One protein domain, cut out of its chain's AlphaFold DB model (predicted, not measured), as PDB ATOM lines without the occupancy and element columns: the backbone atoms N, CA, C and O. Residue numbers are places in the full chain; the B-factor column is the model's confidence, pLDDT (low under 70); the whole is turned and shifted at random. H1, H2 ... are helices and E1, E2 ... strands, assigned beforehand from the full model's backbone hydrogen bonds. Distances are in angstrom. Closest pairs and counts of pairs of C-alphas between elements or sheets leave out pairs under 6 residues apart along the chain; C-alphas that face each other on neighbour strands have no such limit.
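This is residues 164 to 258 of the 394 residues of the protein "Ion_trans domain-containing protein" of Spirochaetaceae bacterium 4572_7 (UniProt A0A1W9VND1). A twisted, curled sheet of four strands, E2, E1, E6 and E3, forms the core, with H1 and H2 over one face and H3 over the opposite face. A small hairpin, E4 and E5, packs beside H3 and close to E3, and a short last helix, H4, follows E6 beyond the end of that strand. The printed part has 95 residues, with four named helices and six named strands in the order H1, H2, E1, E2, H3, E3, E4, E5, E6, H4. The four-stranded sheet has the order E2, E1, E6, E3 and is antiparallel throughout, as is the pair E4 and E5, and the class is mixed, helices and strands. The whole is compact, with a radius of gyration of the C-alphas of 12.6 A, and rounded, with spans of 33 by 32 by 25 A.

H1, residues 164 to 177, begins at C-alpha 164, (78.483, 129.317, 79.555), and measures 19.9 A from first to last C-alpha. H2 is residues 182 to 188, 10.0 A. E1, residues 192 to 197, is the longest strand by residues, 14.0 A, and begins at C-alpha 192, (87.332, 121.066, 87.642). E2 is residues 200 to 203, 10.1 A, and H3 is residues 212 to 220, 12.1 A. E3 is residues 226 to 230, 12.9 A, E4 is residues 235 to 239, 11.8 A, and E5 is residues 242 to 245, 10.1 A. E6 is residues 248 to 252, 13.5 A. H4 is residues 254 to 258, 6.3 A, and ends at C-alpha 258, (71.705, 117.904, 82.379).

In the larger sheet E2 and E3 are the edge strands, and E1 and E6 the inner ones. E1 and E6 are antiparallel at 168 degrees, with N 196 and O 248 at 2.7 A and N 250 and O 194 at 2.8 A. E1 and E2 form a hairpin, with N 202 and O 195 at 2.8 A. E6 and E3 are antiparallel at 156 degrees, with N 229 and O 249 at 2.8 A. H1 is on this sheet at a height of 9.5 A and runs slantwise to the strands, at 53 degrees to E3 on the local plane; its closest C-alphas to E3 are those of Val 168 and Ile 229, 5.6 A apart. H2 is on the same face at a height of 9.6 A, over E1 and along it at 12 degrees on the local plane. H1 and H2 only just touch, with 3 pairs of C-alphas within 8 A, made by residues 174 to 175 of H1 alone; the closest are those of Tyr 175 and Leu 185, 6.7 A. H3 is on the opposite face at a height of 10.3 A, and its closest C-alphas to E3 are those of Phe 219 and Tyr 226, 6.2 A. E4 and E5 form a hairpin, with N 236 and O 244 at 2.7 A. The closest C-alphas of E3 and E5 are those of Pro 230 and Pro 245, 5.5 A, and those of H3 and E4 are Tyr 212 and Pro 238, 7.3 A. H4 is not on the sheet and touches no helix. In H1, H2, H3 and H4 every O i to N i+4 pair is within hydrogen-bond range.

The two C-alphas farthest apart are those of Asp 179 and Asp 222, 34.4 A. The printed part has no cut. No link is long: E2 to H3, with 8 residues, is short, and the other links are tight. Residues 201 to 202 of E2 also pair, antiparallel, with residues 208 to 209 of that link. The mean pLDDT of the printed part is 88.4, and residues 221 to 224 are under 70.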
ATOM      1  N   TYR A 164      77.042 129.181  79.718       86.94
ATOM      2  CA  TYR A 164      78.483 129.317  79.555       86.94
ATOM      3  C   TYR A 164      78.996 130.672  80.061       86.94
ATOM      4  O   TYR A 164      79.924 130.720  80.863       86.94
ATOM      5  N   ALA A 165      78.367 131.776  79.646       90.50
ATOM      6  CA  ALA A 165      78.758 133.110  80.096       90.50
ATOM      7  C   ALA A 165      78.618 133.280  81.621       90.50
ATOM      8  O   ALA A 165      79.457 133.922  82.254       90.50
ATOM      9  N   GLN A 166      77.578 132.688  82.217       92.38
ATOM     10  CA  GLN A 166      77.353 132.724  83.659       92.38
ATOM     11  C   GLN A 166      78.414 131.928  84.430       92.38
ATOM     12  O   GLN A 166      78.948 132.449  85.408       92.38
ATOM     13  N   GLU A 167      78.758 130.719  83.980       90.06
ATOM     14  CA  GLU A 167      79.826 129.902  84.577       90.06
ATOM     15  C   GLU A 167      81.182 130.605  84.497       90.06
ATOM     16  O   GLU A 167      81.874 130.723  85.507       90.06
ATOM     17  N   VAL A 168      81.533 131.168  83.334       90.38
ATOM     18  CA  VAL A 168      82.783 131.928  83.161       90.38
ATOM     19  C   VAL A 168      82.848 133.104  84.137       90.38
ATOM     20  O   VAL A 168      83.862 133.302  84.805       90.38
ATOM     21  N   LYS A 169      81.756 133.868  84.269       93.88
ATOM     22  CA  LYS A 169      81.684 135.000  85.203       93.88
ATOM     23  C   LYS A 169      81.783 134.544  86.663       93.88
ATOM     24  O   LYS A 169      82.491 135.175  87.442       93.88
ATOM     25  N   SER A 170      81.090 133.466  87.025       93.31
ATOM     26  CA  SER A 170      81.100 132.897  88.378       93.31
ATOM     27  C   SER A 170      82.506 132.448  88.779       93.31
ATOM     28  O   SER A 170      83.037 132.902  89.790       93.31
ATOM     29  N   MET A 171      83.155 131.647  87.931       92.81
ATOM     30  CA  MET A 171      84.500 131.129  88.187       92.81
ATOM     31  C   MET A 171      85.559 132.231  88.196       92.81
ATOM     32  O   MET A 171      86.424 132.231  89.065       92.81
ATOM     33  N   SER A 172      85.465 133.216  87.296       93.25
ATOM     34  CA  SER A 172      86.369 134.374  87.310       93.25
ATOM     35  C   SER A 172      86.244 135.185  88.604       93.25
ATOM     36  O   SER A 172      87.251 135.620  89.161       93.25
ATOM     37  N   ASN A 173      85.024 135.359  89.122       94.88
ATOM     38  CA  ASN A 173      84.798 136.054  90.388       94.88
ATOM     39  C   ASN A 173      85.337 135.263  91.586       94.88
ATOM     40  O   ASN A 173      85.963 135.861  92.458       94.88
ATOM     41  N   LEU A 174      85.129 133.942  91.622       94.50
ATOM     42  CA  LEU A 174      85.676 133.082  92.677       94.50
ATOM     43  C   LEU A 174      87.206 133.092  92.658       94.50
ATOM     44  O   LEU A 174      87.822 133.320  93.690       94.50
ATOM     45  N   TYR A 175      87.820 132.949  91.484       94.88
ATOM     46  CA  TYR A 175      89.274 133.012  91.339       94.88
ATOM     47  C   TYR A 175      89.859 134.329  91.875       94.88
ATOM     48  O   TYR A 175      90.831 134.320  92.627       94.88
ATOM     49  N   LYS A 176      89.220 135.469  91.566       94.56
ATOM     50  CA  LYS A 176      89.611 136.778  92.116       94.56
ATOM     51  C   LYS A 176      89.405 136.872  93.629       94.56
ATOM     52  O   LYS A 176      90.217 137.486  94.308       94.56
ATOM     53  N   ALA A 177      88.331 136.285  94.157       95.94
ATOM     54  CA  ALA A 177      88.046 136.286  95.590       95.94
ATOM     55  C   ALA A 177      89.059 135.455  96.397       95.94
ATOM     56  O   ALA A 177      89.319 135.774  97.555       95.94
ATOM     57  N   TYR A 178      89.654 134.426  95.787       95.62
ATOM     58  CA  TYR A 178      90.681 133.577  96.397       95.62
ATOM     59  C   TYR A 178      92.113 134.033  96.119       95.62
ATOM     60  O   TYR A 178      93.032 133.232  96.254       95.62
ATOM     61  N   ASP A 179      92.306 135.302  95.757       95.62
ATOM     62  CA  ASP A 179      93.630 135.877  95.497       95.62
ATOM     63  C   ASP A 179      94.430 135.070  94.460       95.62
ATOM     64  O   ASP A 179      95.630 134.851  94.587       95.62
ATOM     65  N   SER A 180      93.740 134.596  93.417       93.00
ATOM     66  CA  SER A 180      94.337 133.810  92.329       93.00
ATOM     67  C   SER A 180      94.886 132.429  92.736       93.00
ATOM     68  O   SER A 180      95.679 131.838  92.008       93.00
ATOM     69  N   ASP A 181      94.449 131.879  93.872       95.19
ATOM     70  CA  ASP A 181      94.850 130.550  94.342       95.19
ATOM     71  C   ASP A 181      93.992 129.433  93.712       95.19
ATOM     72  O   ASP A 181      92.815 129.245  94.045       95.19
ATOM     73  N   PHE A 182      94.593 128.664  92.797       94.06
ATOM     74  CA  PHE A 182      93.935 127.540  92.128       94.06
ATOM     75  C   PHE A 182      93.559 126.400  93.075       94.06
ATOM     76  O   PHE A 182      92.524 125.771  92.858       94.06
ATOM     77  N   LEU A 183      94.350 126.130  94.117       94.44
ATOM     78  CA  LEU A 183      94.127 124.974  94.991       94.44
ATOM     79  C   LEU A 183      92.806 125.118  95.749       94.44
ATOM     80  O   LEU A 183      91.989 124.199  95.760       94.44
ATOM     81  N   LYS A 184      92.531 126.319  96.266       95.00
ATOM     82  CA  LYS A 184      91.247 126.632  96.915       95.00
ATOM     83  C   LYS A 184      90.067 126.472  95.964       95.00
ATOM     84  O   LYS A 184      89.008 125.996  96.363       95.00
ATOM     85  N   LEU A 185      90.245 126.856  94.702       94.56
ATOM     86  CA  LEU A 185      89.197 126.729  93.699       94.56
ATOM     87  C   LEU A 185      88.913 125.257  93.351       94.56
ATOM     88  O   LEU A 185      87.751 124.866  93.244       94.56
ATOM     89  N   LEU A 186      89.964 124.440  93.224       94.88
ATOM     90  CA  LEU A 186      89.872 122.995  92.985       94.88
ATOM     91  C   LEU A 186      89.189 122.257  94.142       94.88
ATOM     92  O   LEU A 186      88.462 121.289  93.913       94.88
ATOM     93  N   ASP A 187      89.400 122.703  95.379       95.25
ATOM     94  CA  ASP A 187      88.748 122.122  96.555       95.25
ATOM     95  C   ASP A 187      87.243 122.412  96.585       95.25
ATOM     96  O   ASP A 187      86.448 121.560  96.997       95.25
ATOM     97  N   MET A 188      86.835 123.587  96.106       93.69
ATOM     98  CA  MET A 188      85.429 123.989  96.069       93.69
ATOM     99  C   MET A 188      84.636 123.337  94.945       93.69
ATOM    100  O   MET A 188      83.491 122.936  95.156       93.69
ATOM    101  N   ASP A 189      85.216 123.257  93.750       93.56
ATOM    102  CA  ASP A 189      84.517 122.775  92.566       93.56
ATOM    103  C   ASP A 189      85.126 121.462  92.079       93.56
ATOM    104  O   ASP A 189      86.176 121.407  91.435       93.56
ATOM    105  N   LYS A 190      84.430 120.366  92.395       92.75
ATOM    106  CA  LYS A 190      84.893 119.024  92.049       92.75
ATOM    107  C   LYS A 190      84.837 118.727  90.553       92.75
ATOM    108  O   LYS A 190      85.475 117.759  90.144       92.75
ATOM    109  N   ASP A 191      84.116 119.529  89.773       92.06
ATOM    110  CA  ASP A 191      83.973 119.337  88.333       92.06
ATOM    111  C   ASP A 191      85.157 119.925  87.551       92.06
ATOM    112  O   ASP A 191      85.263 119.725  86.334       92.06
ATOM    113  N   ILE A 192      86.065 120.640  88.226       93.75
ATOM    114  CA  ILE A 192      87.332 121.066  87.642       93.75
ATOM    115  C   ILE A 192      88.246 119.849  87.493       93.75
ATOM    116  O   ILE A 192      88.606 119.190  88.469       93.75
ATOM    117  N   VAL A 193      88.631 119.562  86.248       92.69
ATOM    118  CA  VAL A 193      89.486 118.411  85.923       92.69
ATOM    119  C   VAL A 193      90.935 118.836  85.726       92.69
ATOM    120  O   VAL A 193      91.844 118.152  86.193       92.69
ATOM    121  N   TYR A 194      91.145 119.982  85.076       93.94
ATOM    122  CA  TYR A 194      92.471 120.547  84.849       93.94
ATOM    123  C   TYR A 194      92.464 122.050  85.108       93.94
ATOM    124  O   TYR A 194      91.445 122.719  84.921       93.94
ATOM    125  N   TYR A 195      93.623 122.591  85.460       95.75
ATOM    126  CA  TYR A 195      93.867 124.029  85.465       95.75
ATOM    127  C   TYR A 195      95.109 124.350  84.636       95.75
ATOM    128  O   TYR A 195      95.964 123.500  84.405       95.75
ATOM    129  N   ILE A 196      95.170 125.571  84.127       95.38
ATOM    130  CA  ILE A 196      96.254 126.072  83.295       95.38
ATOM    131  C   ILE A 196      96.884 127.232  84.053       95.38
ATOM    132  O   ILE A 196      96.173 128.171  84.414       95.38
ATOM    133  N   SER A 197      98.188 127.149  84.298       95.88
ATOM    134  CA  SER A 197      98.988 128.227  84.885       95.88
ATOM    135  C   SER A 197     100.260 128.390  84.072       95.88
ATOM    136  O   SER A 197     100.974 127.413  83.832       95.88
ATOM    137  N   ASP A 198     100.528 129.614  83.631       93.75
ATOM    138  CA  ASP A 198     101.731 129.968  82.871       93.75
ATOM    139  C   ASP A 198     101.925 129.101  81.613       93.75
ATOM    140  O   ASP A 198     103.033 128.701  81.265       93.75
ATOM    141  N   GLY A 199     100.817 128.754  80.946       90.50
ATOM    142  CA  GLY A 199     100.816 127.913  79.743       90.50
ATOM    143  C   GLY A 199     101.028 126.413  79.989       90.50
ATOM    144  O   GLY A 199     100.937 125.627  79.044       90.50
ATOM    145  N   ASN A 200     101.243 125.990  81.237       93.94
ATOM    146  CA  ASN A 200     101.318 124.583  81.618       93.94
ATOM    147  C   ASN A 200      99.952 124.090  82.099       93.94
ATOM    148  O   ASN A 200      99.253 124.789  82.831       93.94
ATOM    149  N   ILE A 201      99.571 122.881  81.683       93.81
ATOM    150  CA  ILE A 201      98.311 122.252  82.080       93.81
ATOM    151  C   ILE A 201      98.607 121.303  83.232       93.81
ATOM    152  O   ILE A 201      99.462 120.429  83.113       93.81
ATOM    153  N   TYR A 202      97.890 121.464  84.330       95.12
ATOM    154  CA  TYR A 202      98.027 120.664  85.534       95.12
ATOM    155  C   TYR A 202      96.750 119.859  85.748       95.12
ATOM    156  O   TYR A 202      95.638 120.356  85.531       95.12
ATOM    157  N   ASN A 203      96.898 118.607  86.176       94.06
ATOM    158  CA  ASN A 203      95.768 117.857  86.707       94.06
ATOM    159  C   ASN A 203      95.357 118.414  88.082       94.06
ATOM    160  O   ASN A 203      96.031 119.267  88.660       94.06
ATOM    161  N   ARG A 204      94.252 117.908  88.631       92.75
ATOM    162  CA  ARG A 204      93.783 118.292  89.969       92.75
ATOM    163  C   ARG A 204      94.819 118.069  91.082       92.75
ATOM    164  O   ARG A 204      94.822 118.819  92.048       92.75
ATOM    165  N   ASP A 205      95.694 117.078  90.930       94.12
ATOM    166  CA  ASP A 205      96.744 116.744  91.901       94.12
ATOM    167  C   ASP A 205      98.008 117.620  91.754       94.12
ATOM    168  O   ASP A 205      98.992 117.409  92.460       94.12
ATOM    169  N   GLY A 206      98.016 118.585  90.824       93.94
ATOM    170  CA  GLY A 206      99.157 119.466  90.554       93.94
ATOM    171  C   GLY A 206     100.256 118.846  89.683       93.94
ATOM    172  O   GLY A 206     101.332 119.423  89.531       93.94
ATOM    173  N   ILE A 207     100.010 117.682  89.083       93.94
ATOM    174  CA  ILE A 207     100.921 117.021  88.146       93.94
ATOM    175  C   ILE A 207     100.801 117.692  86.776       93.94
ATOM    176  O   ILE A 207      99.711 117.786  86.204       93.94
ATOM    177  N   VAL A 208     101.941 118.126  86.235       94.62
ATOM    178  CA  VAL A 208     102.038 118.714  84.893       94.62
ATOM    179  C   VAL A 208     101.726 117.657  83.835       94.62
ATOM    180  O   VAL A 208     102.341 116.591  83.797       94.62
ATOM    181  N   TYR A 209     100.804 117.982  82.937       90.00
ATOM    182  CA  TYR A 209     100.418 117.150  81.809       90.00
ATOM    183  C   TYR A 209     101.169 117.590  80.549       90.00
ATOM    184  O   TYR A 209     100.960 118.689  80.039       90.00
ATOM    185  N   THR A 210     102.049 116.732  80.033       88.81
ATOM    186  CA  THR A 210     102.888 117.027  78.854       88.81
ATOM    187  C   THR A 210     102.315 116.476  77.545       88.81
ATOM    188  O   THR A 210     102.717 116.904  76.464       88.81
ATOM    189  N   ASN A 211     101.354 115.547  77.611       88.38
ATOM    190  CA  ASN A 211     100.736 114.934  76.436       88.38
ATOM    191  C   ASN A 211      99.535 115.755  75.929       88.38
ATOM    192  O   ASN A 211      98.378 115.485  76.259       88.38
ATOM    193  N   TYR A 212      99.808 116.773  75.113       84.56
ATOM    194  CA  TYR A 212      98.771 117.652  74.560       84.56
ATOM    195  C   TYR A 212      97.813 116.951  73.584       84.56
ATOM    196  O   TYR A 212      96.668 117.385  73.447       84.56
ATOM    197  N   GLU A 213      98.235 115.866  72.927       84.31
ATOM    198  CA  GLU A 213      97.361 115.098  72.029       84.31
ATOM    199  C   GLU A 213      96.253 114.384  72.810       84.31
ATOM    200  O   GLU A 213      95.099 114.397  72.392       84.31
ATOM    201  N   GLU A 214      96.545 113.859  74.001       82.69
ATOM    202  CA  GLU A 214      95.522 113.260  74.863       82.69
ATOM    203  C   GLU A 214      94.487 114.300  75.318       82.69
ATOM    204  O   GLU A 214      93.280 114.071  75.228       82.69
ATOM    205  N   ILE A 215      94.935 115.503  75.680       80.06
ATOM    206  CA  ILE A 215      94.043 116.620  76.018       80.06
ATOM    207  C   ILE A 215      93.191 117.018  74.811       80.06
ATOM    208  O   ILE A 215      91.982 117.214  74.930       80.06
ATOM    209  N   LYS A 216      93.787 117.079  73.620       82.06
ATOM    210  CA  LYS A 216      93.060 117.329  72.373       82.06
ATOM    211  C   LYS A 216      92.014 116.246  72.108       82.06
ATOM    212  O   LYS A 216      90.897 116.580  71.722       82.06
ATOM    213  N   THR A 217      92.325 114.970  72.353       81.12
ATOM    214  CA  THR A 217      91.336 113.885  72.246       81.12
ATOM    215  C   THR A 217      90.227 114.006  73.288       81.12
ATOM    216  O   THR A 217      89.069 113.790  72.946       81.12
ATOM    217  N   LEU A 218      90.532 114.449  74.511       75.62
ATOM    218  CA  LEU A 218      89.541 114.758  75.547       75.62
ATOM    219  C   LEU A 218      88.591 115.880  75.107       75.62
ATOM    220  O   LEU A 218      87.375 115.708  75.198       75.62
ATOM    221  N   PHE A 219      89.119 116.984  74.568       71.38
ATOM    222  CA  PHE A 219      88.316 118.094  74.031       71.38
ATOM    223  C   PHE A 219      87.498 117.713  72.792       71.38
ATOM    224  O   PHE A 219      86.407 118.246  72.591       71.38
ATOM    225  N   ASN A 220      88.021 116.809  71.961       70.69
ATOM    226  CA  ASN A 220      87.351 116.334  70.752       70.69
ATOM    227  C   ASN A 220      86.412 115.151  71.004       70.69
ATOM    228  O   ASN A 220      85.652 114.785  70.108       70.69
ATOM    229  N   SER A 221      86.450 114.534  72.187       67.56
ATOM    230  CA  SER A 221      85.543 113.441  72.513       67.56
ATOM    231  C   SER A 221      84.118 113.989  72.639       67.56
ATOM    232  O   SER A 221      83.779 114.699  73.584       67.56
ATOM    233  N   ASP A 222      83.254 113.633  71.684       53.59
ATOM    234  CA  ASP A 222      81.830 114.020  71.627       53.59
ATOM    235  C   ASP A 222      81.029 113.664  72.902       53.59
ATOM    236  O   ASP A 222      79.880 114.082  73.069       53.59
ATOM    237  N   LEU A 223      81.621 112.871  73.800       51.06
ATOM    238  CA  LEU A 223      81.004 112.325  75.003       51.06
ATOM    239  C   LEU A 223      81.193 113.188  76.258       51.06
ATOM    240  O   LEU A 223      80.480 112.954  77.233       51.06
ATOM    241  N   LYS A 224      82.095 114.183  76.271       57.81
ATOM    242  CA  LYS A 224      82.289 115.046  77.449       57.81
ATOM    243  C   LYS A 224      82.484 116.508  77.064       57.81
ATOM    244  O   LYS A 224      83.489 116.898  76.480       57.81
ATOM    245  N   THR A 225      81.519 117.336  77.453       74.31
ATOM    246  CA  THR A 225      81.516 118.784  77.221       74.31
ATOM    247  C   THR A 225      82.463 119.464  78.210       74.31
ATOM    248  O   THR A 225      82.044 120.100  79.176       74.31
ATOM    249  N   TYR A 226      83.766 119.282  78.007       86.00
ATOM    250  CA  TYR A 226      84.771 120.075  78.699       86.00
ATOM    251  C   TYR A 226      84.747 121.493  78.165       86.00
ATOM    252  O   TYR A 226      84.623 121.730  76.960       86.00
ATOM    253  N   VAL A 227      84.859 122.444  79.078       86.62
ATOM    254  CA  VAL A 227      84.868 123.850  78.729       86.62
ATOM    255  C   VAL A 227      86.038 124.536  79.393       86.62
ATOM    256  O   VAL A 227      86.256 124.419  80.598       86.62
ATOM    257  N   THR A 228      86.774 125.268  78.564       89.88
ATOM    258  CA  THR A 228      87.882 126.106  78.991       89.88
ATOM    259  C   THR A 228      87.338 127.458  79.420       89.88
ATOM    260  O   THR A 228      86.757 128.185  78.617       89.88
ATOM    261  N   ILE A 229      87.529 127.791  80.688       91.62
ATOM    262  CA  ILE A 229      87.181 129.076  81.277       91.62
ATOM    263  C   ILE A 229      88.465 129.911  81.326       91.62
ATOM    264  O   ILE A 229      89.359 129.592  82.116       91.62
ATOM    265  N   PRO A 230      88.603 130.944  80.478       92.75
ATOM    266  CA  PRO A 230      89.762 131.824  80.522       92.75
ATOM    267  C   PRO A 230      89.694 132.706  81.771       92.75
ATOM    268  O   PRO A 230      88.691 133.385  82.003       92.75
ATOM    269  N   LEU A 231      90.756 132.693  82.578       91.75
ATOM    270  CA  LEU A 231      90.921 133.607  83.710       91.75
ATOM    271  C   LEU A 231      91.757 134.829  83.312       91.75
ATOM    272  O   LEU A 231      91.532 135.920  83.835       91.75
ATOM    273  N   THR A 232      92.662 134.655  82.347       89.44
ATOM    274  CA  THR A 232      93.409 135.719  81.668       89.44
ATOM    275  C   THR A 232      93.004 135.823  80.196       89.44
ATOM    276  O   THR A 232      92.464 134.888  79.602       89.44
ATOM    277  N   SER A 233      93.237 136.992  79.593       87.75
ATOM    278  CA  SER A 233      92.964 137.247  78.171       87.75
ATOM    279  C   SER A 233      94.059 136.736  77.232       87.75
ATOM    280  O   SER A 233      93.866 136.713  76.018       87.75
ATOM    281  N   GLU A 234      95.219 136.376  77.772       90.44
ATOM    282  CA  GLU A 234      96.355 135.894  76.996       90.44
ATOM    283  C   GLU A 234      96.136 134.447  76.558       90.44
ATOM    284  O   GLU A 234      95.630 133.620  77.316       90.44
ATOM    285  N   LEU A 235      96.524 134.139  75.321       89.12
ATOM    286  CA  LEU A 235      96.372 132.816  74.729       89.12
ATOM    287  C   LEU A 235      97.746 132.202  74.452       89.12
ATOM    288  O   LEU A 235      98.584 132.814  73.792       89.12
ATOM    289  N   PHE A 236      97.936 130.964  74.890       89.56
ATOM    290  CA  PHE A 236      99.049 130.095  74.543       89.56
ATOM    291  C   PHE A 236      98.592 129.028  73.536       89.56
ATOM    292  O   PHE A 236      97.490 128.480  73.626       89.56
ATOM    293  N   ARG A 237      99.435 128.734  72.545       87.06
ATOM    294  CA  ARG A 237      99.166 127.722  71.516       87.06
ATOM    295  C   ARG A 237     100.171 126.579  71.649       87.06
ATOM    296  O   ARG A 237     101.240 126.672  71.052       87.06
ATOM    297  N   PRO A 238      99.854 125.505  72.399       77.81
ATOM    298  CA  PRO A 238     100.728 124.330  72.478       77.81
ATOM    299  C   PRO A 238     100.845 123.594  71.136       77.81
ATOM    300  O   PRO A 238     101.782 122.834  70.912       77.81
ATOM    301  N   THR A 239      99.877 123.781  70.238       80.25
ATOM    302  CA  THR A 239      99.838 123.168  68.906       80.25
ATOM    303  C   THR A 239      99.109 124.113  67.956       80.25
ATOM    304  O   THR A 239      98.214 124.839  68.390       80.25
ATOM    305  N   ASP A 240      99.409 124.069  66.655       79.81
ATOM    306  CA  ASP A 240      98.806 124.956  65.640       79.81
ATOM    307  C   ASP A 240      97.267 124.953  65.636       79.81
ATOM    308  O   ASP A 240      96.630 125.937  65.259       79.81
ATOM    309  N   SER A 241      96.652 123.854  66.084       76.75
ATOM    310  CA  SER A 241      95.200 123.671  66.103       76.75
ATOM    311  C   SER A 241      94.504 124.056  67.413       76.75
ATOM    312  O   SER A 241      93.275 124.049  67.452       76.75
ATOM    313  N   LEU A 242      95.240 124.323  68.499       81.50
ATOM    314  CA  LEU A 242      94.658 124.501  69.832       81.50
ATOM    315  C   LEU A 242      95.166 125.793  70.475       81.50
ATOM    316  O   LEU A 242      96.350 125.932  70.755       81.50
ATOM    317  N   ALA A 243      94.253 126.731  70.726       86.69
ATOM    318  CA  ALA A 243      94.525 127.934  71.505       86.69
ATOM    319  C   ALA A 243      93.881 127.788  72.887       86.69
ATOM    320  O   ALA A 243      92.663 127.636  72.990       86.69
ATOM    321  N   LEU A 244      94.702 127.828  73.930       89.06
ATOM    322  CA  LEU A 244      94.292 127.774  75.329       89.06
ATOM    323  C   LEU A 244      94.657 129.095  76.013       89.06
ATOM    324  O   LEU A 244      95.584 129.762  75.567       89.06
ATOM    325  N   PRO A 245      93.954 129.516  77.072       92.75
ATOM    326  CA  PRO A 245      94.391 130.655  77.869       92.75
ATOM    327  C   PRO A 245      95.703 130.335  78.597       92.75
ATOM    328  O   PRO A 245      95.925 129.182  78.965       92.75
ATOM    329  N   THR A 246      96.561 131.334  78.826       93.62
ATOM    330  CA  THR A 246      97.782 131.164  79.644       93.62
ATOM    331  C   THR A 246      97.441 130.785  81.080       93.62
ATOM    332  O   THR A 246      98.129 129.957  81.675       93.62
ATOM    333  N   THR A 247      96.333 131.331  81.584       94.94
ATOM    334  CA  THR A 247      95.781 131.050  82.904       94.94
ATOM    335  C   THR A 247      94.288 130.776  82.763       94.94
ATOM    336  O   THR A 247      93.510 131.617  82.296       94.94
ATOM    337  N   GLY A 248      93.853 129.580  83.139       95.19
ATOM    338  CA  GLY A 248      92.474 129.159  82.923       95.19
ATOM    339  C   GLY A 248      92.136 127.842  83.588       95.19
ATOM    340  O   GLY A 248      92.970 127.214  84.229       95.19
ATOM    341  N   ILE A 249      90.886 127.425  83.450       94.94
ATOM    342  CA  ILE A 249      90.374 126.205  84.075       94.94
ATOM    343  C   ILE A 249      89.640 125.380  83.032       94.94
ATOM    344  O   ILE A 249      88.941 125.932  82.185       94.94
ATOM    345  N   ILE A 250      89.765 124.061  83.107       93.00
ATOM    346  CA  ILE A 250      88.998 123.121  82.297       93.00
ATOM    347  C   ILE A 250      88.023 122.395  83.223       93.00
ATOM    348  O   ILE A 250      88.411 121.549  84.035       93.00
ATOM    349  N   LYS A 251      86.742 122.737  83.085       91.94
ATOM    350  CA  LYS A 251      85.646 122.203  83.900       91.94
ATOM    351  C   LYS A 251      84.766 121.267  83.076       91.94
ATOM    352  O   LYS A 251      84.512 121.517  81.895       91.94
ATOM    353  N   SER A 252      84.297 120.186  83.692       90.25
ATOM    354  CA  SER A 252      83.264 119.324  83.119       90.25
ATOM    355  C   SER A 252      81.894 119.995  83.251       90.25
ATOM    356  O   SER A 252      81.460 120.312  84.352       90.25
ATOM    357  N   LEU A 253      81.178 120.200  82.143       84.81
ATOM    358  CA  LEU A 253      79.831 120.790  82.162       84.81
ATOM    359  C   LEU A 253      78.704 119.767  82.368       84.81
ATOM    360  O   LEU A 253      77.582 119.994  81.915       84.81
ATOM    361  N   GLY A 254      78.960 118.658  83.068       84.06
ATOM    362  CA  GLY A 254      77.965 117.596  83.253       84.06
ATOM    363  C   GLY A 254      76.621 118.114  83.783       84.06
ATOM    364  O   GLY A 254      75.564 117.750  83.267       84.06
ATOM    365  N   ILE A 255      76.654 119.035  84.750       82.75
ATOM    366  CA  ILE A 255      75.454 119.661  85.321       82.75
ATOM    367  C   ILE A 255      74.735 120.552  84.294       82.75
ATOM    368  O   ILE A 255      73.516 120.464  84.142       82.75
ATOM    369  N   VAL A 256      75.470 121.388  83.554       83.56
ATOM    370  CA  VAL A 256      74.884 122.290  82.545       83.56
ATOM    371  C   VAL A 256      74.228 121.498  81.417       83.56
ATOM    372  O   VAL A 256      73.123 121.840  80.998       83.56
ATOM    373  N   ASP A 257      74.847 120.403  80.974       82.56
ATOM    374  CA  ASP A 257      74.251 119.518  79.973       82.56
ATOM    375  C   ASP A 257      72.977 118.842  80.496       82.56
ATOM    376  O   ASP A 257      72.000 118.723  79.757       82.56
ATOM    377  N   GLN A 258      72.929 118.440  81.773       86.12
ATOM    378  CA  GLN A 258      71.705 117.904  82.379       86.12
ATOM    379  C   GLN A 258      70.574 118.939  82.397       86.12
ATOM    380  O   GLN A 258      69.441 118.608  82.037       86.12
TER     381      GLN A 258